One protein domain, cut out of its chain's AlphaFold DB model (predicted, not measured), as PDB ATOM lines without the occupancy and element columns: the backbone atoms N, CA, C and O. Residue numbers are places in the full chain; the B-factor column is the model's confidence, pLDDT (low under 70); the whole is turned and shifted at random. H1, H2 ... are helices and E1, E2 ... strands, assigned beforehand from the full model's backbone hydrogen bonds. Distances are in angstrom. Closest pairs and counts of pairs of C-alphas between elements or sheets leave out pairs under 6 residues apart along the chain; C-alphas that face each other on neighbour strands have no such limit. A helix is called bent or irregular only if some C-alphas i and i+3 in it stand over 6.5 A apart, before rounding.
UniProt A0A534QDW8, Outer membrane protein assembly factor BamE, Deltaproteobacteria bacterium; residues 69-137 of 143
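What this domain is: This is residues 69 to 137 of the 143 residues of the protein "Outer membrane protein assembly factor BamE" of Deltaproteobacteria bacterium (UniProt A0A534QDW8). The domain is a single, strongly twisted sheet of four antiparallel strands, with helix H1 on one face and the other face bare. Beyond one end of the strands, the chain runs out through the short helix H2 and the loop of residues 96 to 106, and the link of residues 122 to 129 also goes out past that end and folds back. The printed part has 69 residues, with two named helices and four named strands in the order H1, E1, H2, E2, E3, E4; the class is mixed, helices and strands. The sheet's order is E1, E2, E3, E4, and E2, E3 and E4 make a meander, each strand the antiparallel neighbour of the one before with no named helix between. The whole is compact, with a radius of gyration of the C-alphas of 12.1 A, and its C-alphas span 38 by 19 by 15 A, only just elongated.

How they stand to each other: H1, residues 73 to 80, is on the sheet made by E1, residues 85 to 89, E2, residues 107 to 112, E3, residues 116 to 121, and E4, residues 130 to 136. Its height over the sheet is 7.9 A. It lies over none of the strands, but only just: two of its C-alphas fall on E3 and one falls on E4. The closest C-alphas of H1 and E4 are those of Pro 73 and Lys 130, 7.0 A apart; those of H1 and E3 are Pro 73 and Phe 120, 7.8 A apart. H1 and E2 are near each other, with 5 pairs of C-alphas within 10 A. E1 is an edge strand, antiparallel to E2 at 161 degrees between their directions; N 87 and O 109 are 3.0 A apart and N 109 and O 87 are 2.8 A apart, both within hydrogen-bond range. H2, residues 92 to 95, is not on the sheet, and it is apart from H1, E3 and E4. E2 and E3 are a hairpin at 157 degrees, with N 110 and O 118 within hydrogen-bond range at 2.8 A. E3 and E4 are also a hairpin, at 159 degrees, with N 119 and O 133 within range at 2.8 A. E4 is the other edge strand and is apart from E1. In H1 every O i to N i+4 pair is within hydrogen-bond range, and H2 is too short for such a pair.

Where its parts are: H1 begins at C-alpha 73, at (198.308, 174.784, 158.075), and measures 10.1 A from first to last C-alpha. E1 is 13.9 A long. H2 is neither bent nor irregular, but only just: C-alphas 92 and 95 are 6.0 A apart. E2 is 16.0 A long and begins at C-alpha 107, at (190.657, 184.245, 160.168). E3 is 16.9 A long. E4 is 17.5 A long and ends at C-alpha 136, at (204.948, 189.786, 153.235).

The domain as a whole: The two C-alphas farthest apart are those of Tyr 98 and Gly 114, at 38.5 A, while the first and last printed C-alphas, of Asn 69 and Asp 137, are 17.5 A apart. The link from H2 to E2, 11 residues, is long. The links from H1 to E1, E1 to H2 and E2 to E3 are tight, and the one from E3 to E4, 8 residues, is short. The printed part runs from 69 to 137 and has no cut. The mean pLDDT of the printed part is 94.6, and no printed residue of the model is under 70.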
ATOM      1  N   ASN A  69     197.725 180.091 148.026       94.00
ATOM      2  CA  ASN A  69     196.341 179.921 148.457       94.00
ATOM      3  C   ASN A  69     195.959 178.429 148.458       94.00
ATOM      4  O   ASN A  69     196.560 177.621 147.745       94.00
ATOM      5  N   ASP A  70     194.993 178.077 149.304       94.94
ATOM      6  CA  ASP A  70     194.448 176.725 149.498       94.94
ATOM      7  C   ASP A  70     195.403 175.670 150.093       94.94
ATOM      8  O   ASP A  70     195.021 174.505 150.275       94.94
ATOM      9  N   MET A  71     196.607 176.071 150.513       97.19
ATOM     10  CA  MET A  71     197.446 175.232 151.374       97.19
ATOM     11  C   MET A  71     196.815 175.054 152.761       97.19
ATOM     12  O   MET A  71     196.122 175.942 153.266       97.19
ATOM     13  N   THR A  72     197.041 173.899 153.387       96.62
ATOM     14  CA  THR A  72     196.648 173.650 154.782       96.62
ATOM     15  C   THR A  72     197.696 174.192 155.763       96.62
ATOM     16  O   THR A  72     198.845 174.424 155.377       96.62
ATOM     17  N   PRO A  73     197.346 174.393 157.047       96.44
ATOM     18  CA  PRO A  73     198.308 174.784 158.075       96.44
ATOM     19  C   PRO A  73     199.497 173.830 158.203       96.44
ATOM     20  O   PRO A  73     200.589 174.281 158.544       96.44
ATOM     21  N   GLU A  74     199.305 172.537 157.944       96.81
ATOM     22  CA  GLU A  74     200.359 171.519 157.987       96.81
ATOM     23  C   GLU A  74     201.354 171.734 156.846       96.81
ATOM     24  O   GLU A  74     202.552 171.820 157.092       96.81
ATOM     25  N   GLN A  75     200.861 171.939 155.619       97.44
ATOM     26  CA  GLN A  75     201.705 172.240 154.455       97.44
ATOM     27  C   GLN A  75     202.493 173.541 154.651       97.44
ATOM     28  O   GLN A  75     203.674 173.629 154.323       97.44
ATOM     29  N   VAL A  76     201.859 174.563 155.235       97.06
ATOM     30  CA  VAL A  76     202.548 175.821 155.553       97.06
ATOM     31  C   VAL A  76     203.632 175.602 156.605       97.06
ATOM     32  O   VAL A  76     204.725 176.145 156.461       97.06
ATOM     33  N   GLN A  77     203.367 174.807 157.642       96.50
ATOM     34  CA  GLN A  77     204.357 174.487 158.672       96.50
ATOM     35  C   GLN A  77     205.501 173.617 158.144       96.50
ATOM     36  O   GLN A  77     206.632 173.792 158.581       96.50
ATOM     37  N   GLU A  78     205.257 172.748 157.169       97.25
ATOM     38  CA  GLU A  78     206.314 171.991 156.493       97.25
ATOM     39  C   GLU A  78     207.273 172.919 155.723       97.25
ATOM     40  O   GLU A  78     208.492 172.754 155.765       97.25
ATOM     41  N   ILE A  79     206.737 173.959 155.077       95.75
ATOM     42  CA  ILE A  79     207.520 174.938 154.308       95.75
ATOM     43  C   ILE A  79     208.238 175.942 155.225       95.75
ATOM     44  O   ILE A  79     209.421 176.249 155.037       95.75
ATOM     45  N   MET A  80     207.506 176.510 156.183       95.12
ATOM     46  CA  MET A  80     207.939 177.660 156.981       95.12
ATOM     47  C   MET A  80     208.529 177.268 158.339       95.12
ATOM     48  O   MET A  80     209.330 178.026 158.889       95.12
ATOM     49  N   GLY A  81     208.167 176.098 158.864       95.88
ATOM     50  CA  GLY A  81     208.356 175.712 160.260       95.88
ATOM     51  C   GLY A  81     207.243 176.235 161.176       95.88
ATOM     52  O   GLY A  81     206.225 176.777 160.728       95.88
ATOM     53  N   SER A  82     207.460 176.091 162.483       95.81
ATOM     54  CA  SER A  82     206.548 176.602 163.509       95.81
ATOM     55  C   SER A  82     206.406 178.129 163.423       95.81
ATOM     56  O   SER A  82     207.412 178.827 163.259       95.81
ATOM     57  N   PRO A  83     205.184 178.680 163.548       96.44
ATOM     58  CA  PRO A  83     204.988 180.124 163.590       96.44
ATOM     59  C   PRO A  83     205.567 180.708 164.880       96.44
ATOM     60  O   PRO A  83     205.570 180.061 165.925       96.44
ATOM     61  N   SER A  84     206.031 181.956 164.823       96.88
ATOM     62  CA  SER A  84     206.509 182.662 166.018       96.88
ATOM     63  C   SER A  84     205.357 183.162 166.893       96.88
ATOM     64  O   SER A  84     205.536 183.350 168.092       96.88
ATOM     65  N   GLY A  85     204.182 183.365 166.295       95.44
ATOM     66  CA  GLY A  85     202.981 183.812 166.986       95.44
ATOM     67  C   GLY A  85     201.733 183.536 166.161       95.44
ATOM     68  O   GLY A  85     201.804 183.310 164.950       95.44
ATOM     69  N   GLN A  86     200.582 183.552 166.822       96.06
ATOM     70  CA  GLN A  86     199.292 183.305 166.189       96.06
ATOM     71  C   GLN A  86     198.259 184.322 166.662       96.06
ATOM     72  O   GLN A  86     198.306 184.790 167.798       96.06
ATOM     73  N   ALA A  87     197.321 184.671 165.788       95.44
ATOM     74  CA  ALA A  87     196.174 185.501 166.138       95.44
ATOM     75  C   ALA A  87     194.903 184.951 165.487       95.44
ATOM     76  O   ALA A  87     194.963 184.342 164.425       95.44
ATOM     77  N   ASN A  88     193.752 185.185 166.115       95.75
ATOM     78  CA  ASN A  88     192.436 184.817 165.599       95.75
ATOM     79  C   ASN A  88     191.530 186.048 165.664       95.75
ATOM     80  O   ASN A  88     191.473 186.707 166.702       95.75
ATOM     81  N   TYR A  89     190.827 186.351 164.576       95.56
ATOM     82  CA  TYR A  89     189.813 187.400 164.558       95.56
ATOM     83  C   TYR A  89     188.583 186.988 163.751       95.56
ATOM     84  O   TYR A  89     188.700 186.336 162.704       95.56
ATOM     85  N   PRO A  90     187.382 187.392 164.199       94.81
ATOM     86  CA  PRO A  90     186.172 187.202 163.421       94.81
ATOM     87  C   PRO A  90     186.207 188.056 162.154       94.81
ATOM     88  O   PRO A  90     186.760 189.157 162.129       94.81
ATOM     89  N   THR A  91     185.583 187.557 161.093       94.00
ATOM     90  CA  THR A  91     185.329 188.353 159.892       94.00
ATOM     91  C   THR A  91     183.882 188.824 159.888       94.00
ATOM     92  O   THR A  91     183.026 188.233 160.542       94.00
ATOM     93  N   GLY A  92     183.562 189.833 159.074       92.75
ATOM     94  CA  GLY A  92     182.158 190.178 158.814       92.75
ATOM     95  C   GLY A  92     181.357 189.007 158.220       92.75
ATOM     96  O   GLY A  92     180.146 188.932 158.406       92.75
ATOM     97  N   LYS A  93     182.033 188.052 157.561       92.00
ATOM     98  CA  LYS A  93     181.409 186.860 156.975       92.00
ATOM     99  C   LYS A  93     180.971 185.838 158.030       92.00
ATOM    100  O   LYS A  93     179.989 185.145 157.774       92.00
ATOM    101  N   THR A  94     181.620 185.806 159.204       93.88
ATOM    102  CA  THR A  94     181.282 184.908 160.329       93.88
ATOM    103  C   THR A  94     179.827 185.057 160.775       93.88
ATOM    104  O   THR A  94     179.165 184.074 161.113       93.88
ATOM    105  N   PHE A  95     179.307 186.284 160.750       93.81
ATOM    106  CA  PHE A  95     177.983 186.608 161.283       93.81
ATOM    107  C   PHE A  95     176.835 186.334 160.303       93.81
ATOM    108  O   PHE A  95     175.677 186.408 160.697       93.81
ATOM    109  N   ASN A  96     177.125 185.978 159.045       93.19
ATOM    110  CA  ASN A  96     176.090 185.604 158.084       93.19
ATOM    111  C   ASN A  96     175.654 184.137 158.312       93.19
ATOM    112  O   ASN A  96     176.472 183.221 158.147       93.19
ATOM    113  N   PRO A  97     174.384 183.862 158.672       90.88
ATOM    114  CA  PRO A  97     173.904 182.496 158.876       90.88
ATOM    115  C   PRO A  97     173.786 181.691 157.573       90.88
ATOM    116  O   PRO A  97     173.845 180.469 157.634       90.88
ATOM    117  N   TYR A  98     173.705 182.344 156.410       93.69
ATOM    118  CA  TYR A  98     173.532 181.703 155.099       93.69
ATOM    119  C   TYR A  98     174.841 181.526 154.316       93.69
ATOM    120  O   TYR A  98     174.825 181.165 153.141       93.69
ATOM    121  N   ASN A  99     175.990 181.803 154.936       92.25
ATOM    122  CA  ASN A  99     177.286 181.597 154.303       92.25
ATOM    123  C   ASN A  99     177.831 180.202 154.637       92.25
ATOM    124  O   ASN A  99     178.232 179.940 155.773       92.25
ATOM    125  N   PHE A 100     177.867 179.331 153.631       91.69
ATOM    126  CA  PHE A 100     178.366 177.954 153.726       91.69
ATOM    127  C   PHE A 100     179.727 177.761 153.042       91.69
ATOM    128  O   PHE A 100     180.209 176.639 152.922       91.69
ATOM    129  N   GLY A 101     180.355 178.845 152.574       90.38
ATOM    130  CA  GLY A 101     181.640 178.774 151.884       90.38
ATOM    131  C   GLY A 101     182.809 178.418 152.808       90.38
ATOM    132  O   GLY A 101     182.716 178.498 154.034       90.38
ATOM    133  N   ASN A 102     183.959 178.101 152.210       90.06
ATOM    134  CA  ASN A 102     185.194 177.797 152.947       90.06
ATOM    135  C   ASN A 102     185.749 179.022 153.714       90.06
ATOM    136  O   ASN A 102     186.412 178.893 154.736       90.06
ATOM    137  N   ASP A 103     185.414 180.231 153.253       91.69
ATOM    138  CA  ASP A 103     185.706 181.511 153.912       91.69
ATOM    139  C   ASP A 103     184.461 182.074 154.620       91.69
ATOM    140  O   ASP A 103     184.047 183.217 154.396       91.69
ATOM    141  N   SER A 104     183.796 181.227 155.410       94.06
ATOM    142  CA  SER A 104     182.565 181.575 156.135       94.06
ATOM    143  C   SER A 104     182.773 182.010 157.576       94.06
ATOM    144  O   SER A 104     181.879 182.643 158.124       94.06
ATOM    145  N   GLY A 105     183.906 181.686 158.193       94.50
ATOM    146  CA  GLY A 105     184.163 181.982 159.597       94.50
ATOM    147  C   GLY A 105     185.298 182.976 159.817       94.50
ATOM    148  O   GLY A 105     185.478 183.961 159.090       94.50
ATOM    149  N   ASN A 106     186.032 182.731 160.897       95.75
ATOM    150  CA  ASN A 106     187.109 183.592 161.364       95.75
ATOM    151  C   ASN A 106     188.345 183.490 160.465       95.75
ATOM    152  O   ASN A 106     188.470 182.585 159.636       95.75
ATOM    153  N   ARG A 107     189.292 184.409 160.663       96.19
ATOM    154  CA  ARG A 107     190.657 184.245 160.168       96.19
ATOM    155  C   ARG A 107     191.596 183.901 161.303       96.19
ATOM    156  O   ARG A 107     191.488 184.452 162.396       96.19
ATOM    157  N   ILE A 108     192.550 183.038 160.989       96.81
ATOM    158  CA  ILE A 108     193.706 182.773 161.835       96.81
ATOM    159  C   ILE A 108     194.948 183.241 161.091       96.81
ATOM    160  O   ILE A 108     195.087 183.005 159.895       96.81
ATOM    161  N   GLU A 109     195.841 183.923 161.790       96.44
ATOM    162  CA  GLU A 109     197.115 184.386 161.255       96.44
ATOM    163  C   GLU A 109     198.248 183.626 161.909       96.44
ATOM    164  O   GLU A 109     198.342 183.584 163.133       96.44
ATOM    165  N   TYR A 110     199.122 183.063 161.087       97.44
ATOM    166  CA  TYR A 110     200.424 182.577 161.515       97.44
ATOM    167  C   TYR A 110     201.438 183.666 161.214       97.44
ATOM    168  O   TYR A 110     201.633 184.048 160.058       97.44
ATOM    169  N   LYS A 111     202.059 184.186 162.267       96.50
ATOM    170  CA  LYS A 111     203.075 185.227 162.183       96.50
ATOM    171  C   LYS A 111     204.446 184.569 162.133       96.50
ATOM    172  O   LYS A 111     204.739 183.676 162.927       96.50
ATOM    173  N   TYR A 112     205.285 185.048 161.226       95.44
ATOM    174  CA  TYR A 112     206.665 184.627 161.054       95.44
ATOM    175  C   TYR A 112     207.558 185.854 161.166       95.44
ATOM    176  O   TYR A 112     207.594 186.702 160.270       95.44
ATOM    177  N   LYS A 113     208.279 185.950 162.286       94.31
ATOM    178  CA  LYS A 113     209.170 187.077 162.567       94.31
ATOM    179  C   LYS A 113     210.120 187.350 161.393       94.31
ATOM    180  O   LYS A 113     210.820 186.448 160.937       94.31
ATOM    181  N   GLY A 114     210.130 188.593 160.915       92.75
ATOM    182  CA  GLY A 114     210.986 189.047 159.812       92.75
ATOM    183  C   GLY A 114     210.628 188.515 158.419       92.75
ATOM    184  O   GLY A 114     211.374 188.746 157.471       92.75
ATOM    185  N   GLN A 115     209.524 187.778 158.279       92.50
ATOM    186  CA  GLN A 115     209.067 187.234 156.996       92.50
ATOM    187  C   GLN A 115     207.665 187.733 156.645       92.50
ATOM    188  O   GLN A 115     207.393 188.006 155.479       92.50
ATOM    189  N   GLY A 116     206.784 187.866 157.635       94.19
ATOM    190  CA  GLY A 116     205.417 188.331 157.441       94.19
ATOM    191  C   GLY A 116     204.408 187.369 158.047       94.19
ATOM    192  O   GLY A 116     204.662 186.748 159.081       94.19
ATOM    193  N   ARG A 117     203.237 187.257 157.418       95.44
ATOM    194  CA  ARG A 117     202.107 186.490 157.947       95.44
ATOM    195  C   ARG A 117     201.442 185.638 156.877       95.44
ATOM    196  O   ARG A 117     201.318 186.040 155.724       95.44
ATOM    197  N   VAL A 118     200.955 184.475 157.292       96.62
ATOM    198  CA  VAL A 118     200.074 183.621 156.491       96.62
ATOM    199  C   VAL A 118     198.698 183.628 157.135       96.62
ATOM    200  O   VAL A 118     198.573 183.393 158.335       96.62
ATOM    201  N   VAL A 119     197.669 183.922 156.349       96.75
ATOM    202  CA  VAL A 119     196.297 184.067 156.836       96.75
ATOM    203  C   VAL A 119     195.449 182.925 156.314       96.75
ATOM    204  O   VAL A 119     195.325 182.720 155.104       96.75
ATOM    205  N   PHE A 120     194.812 182.231 157.243       97.62
ATOM    206  CA  PHE A 120     193.928 181.110 156.996       97.62
ATOM    207  C   PHE A 120     192.475 181.529 157.179       97.62
ATOM    208  O   PHE A 120     192.157 182.317 158.072       97.62
ATOM    209  N   ALA A 121     191.589 180.997 156.345       97.25
ATOM    210  CA  ALA A 121     190.161 181.011 156.601       97.25
ATOM    211  C   ALA A 121     189.769 179.778 157.411       97.25
ATOM    212  O   ALA A 121     190.240 178.672 157.135       97.25
ATOM    213  N   VAL A 122     188.898 179.991 158.396       95.69
ATOM    214  CA  VAL A 122     188.291 178.936 159.204       95.69
ATOM    215  C   VAL A 122     186.841 178.767 158.752       95.69
ATOM    216  O   VAL A 122     186.053 179.703 158.913       95.69
ATOM    217  N   PRO A 123     186.454 177.613 158.189       94.25
ATOM    218  CA  PRO A 123     185.063 177.348 157.834       94.25
ATOM    219  C   PRO A 123     184.190 177.274 159.090       94.25
ATOM    220  O   PRO A 123     184.539 176.599 160.057       94.25
ATOM    221  N   LYS A 124     183.032 177.945 159.087       92.56
ATOM    222  CA  LYS A 124     182.139 177.986 160.261       92.56
ATOM    223  C   LYS A 124     181.475 176.637 160.553       92.56
ATOM    224  O   LYS A 124     181.225 176.308 161.706       92.56
ATOM    225  N   TRP A 125     181.184 175.868 159.509       92.19
ATOM    226  CA  TRP A 125     180.378 174.644 159.577       92.19
ATOM    227  C   TRP A 125     181.214 173.359 159.607       92.19
ATOM    228  O   TRP A 125     180.722 172.287 159.271       92.19
ATOM    229  N   GLY A 126     182.483 173.472 159.999       87.56
ATOM    230  CA  GLY A 126     183.451 172.387 159.890       87.56
ATOM    231  C   GLY A 126     184.108 172.330 158.510       87.56
ATOM    232  O   GLY A 126     183.612 172.880 157.527       87.56
ATOM    233  N   GLY A 127     185.282 171.706 158.465       90.31
ATOM    234  CA  GLY A 127     186.168 171.694 157.305       90.31
ATOM    235  C   GLY A 127     187.598 172.079 157.678       90.31
ATOM    236  O   GLY A 127     187.888 172.446 158.816       90.31
ATOM    237  N   ASN A 128     188.497 171.986 156.700       93.25
ATOM    238  CA  ASN A 128     189.914 172.273 156.903       93.25
ATOM    239  C   ASN A 128     190.203 173.764 156.729       93.25
ATOM    240  O   ASN A 128     189.684 174.404 155.815       93.25
ATOM    241  N   MET A 129     191.094 174.297 157.564       95.06
ATOM    242  CA  MET A 129     191.605 175.652 157.383       95.06
ATOM    243  C   MET A 129     192.457 175.735 156.121       95.06
ATOM    244  O   MET A 129     193.202 174.808 155.794       95.06
ATOM    245  N   LYS A 130     192.344 176.854 155.409       96.56
ATOM    246  CA  LYS A 130     193.011 177.043 154.119       96.56
ATOM    247  C   LYS A 130     193.610 178.429 154.000       96.56
ATOM    248  O   LYS A 130     192.994 179.400 154.441       96.56
ATOM    249  N   VAL A 131     194.803 178.523 153.411       96.94
ATOM    250  CA  VAL A 131     195.443 179.811 153.125       96.94
ATOM    251  C   VAL A 131     194.565 180.598 152.167       96.94
ATOM    252  O   VAL A 131     194.189 180.129 151.099       96.94
ATOM    253  N   VAL A 132     194.262 181.823 152.558       95.62
ATOM    254  CA  VAL A 132     193.460 182.771 151.778       95.62
ATOM    255  C   VAL A 132     194.225 184.049 151.490       95.62
ATOM    256  O   VAL A 132     193.744 184.897 150.737       95.62
ATOM    257  N   ARG A 133     195.370 184.239 152.154       94.12
ATOM    258  CA  ARG A 133     196.256 185.370 151.926       94.12
ATOM    259  C   ARG A 133     197.642 185.124 152.510       94.12
ATOM    260  O   ARG A 133     197.774 184.555 153.593       94.12
ATOM    261  N   VAL A 134     198.642 185.653 151.823       94.44
ATOM    262  CA  VAL A 134     200.015 185.789 152.301       94.44
ATOM    263  C   VAL A 134     200.344 187.279 152.344       94.44
ATOM    264  O   VAL A 134     200.099 187.992 151.373       94.44
ATOM    265  N   ASP A 135     200.845 187.743 153.483       93.06
ATOM    266  CA  ASP A 135     201.193 189.140 153.734       93.06
ATOM    267  C   ASP A 135     202.701 189.213 154.016       93.06
ATOM    268  O   ASP A 135     203.135 188.918 155.131       93.06
ATOM    269  N   TYR A 136     203.515 189.571 153.017       92.88
ATOM    270  CA  TYR A 136     204.948 189.786 153.235       92.88
ATOM    271  C   TYR A 136     205.198 191.059 154.055       92.88
ATOM    272  O   TYR A 136     204.779 192.152 153.671       92.88
ATOM    273  N   ASP A 137     205.914 190.915 155.170       91.56
ATOM    274  CA  ASP A 137     206.409 192.038 155.963       91.56
ATOM    275  C   ASP A 137     207.756 191.674 156.614       91.56
ATOM    276  O   ASP A 137     207.797 190.872 157.554       91.56
TER     277      ASP A 137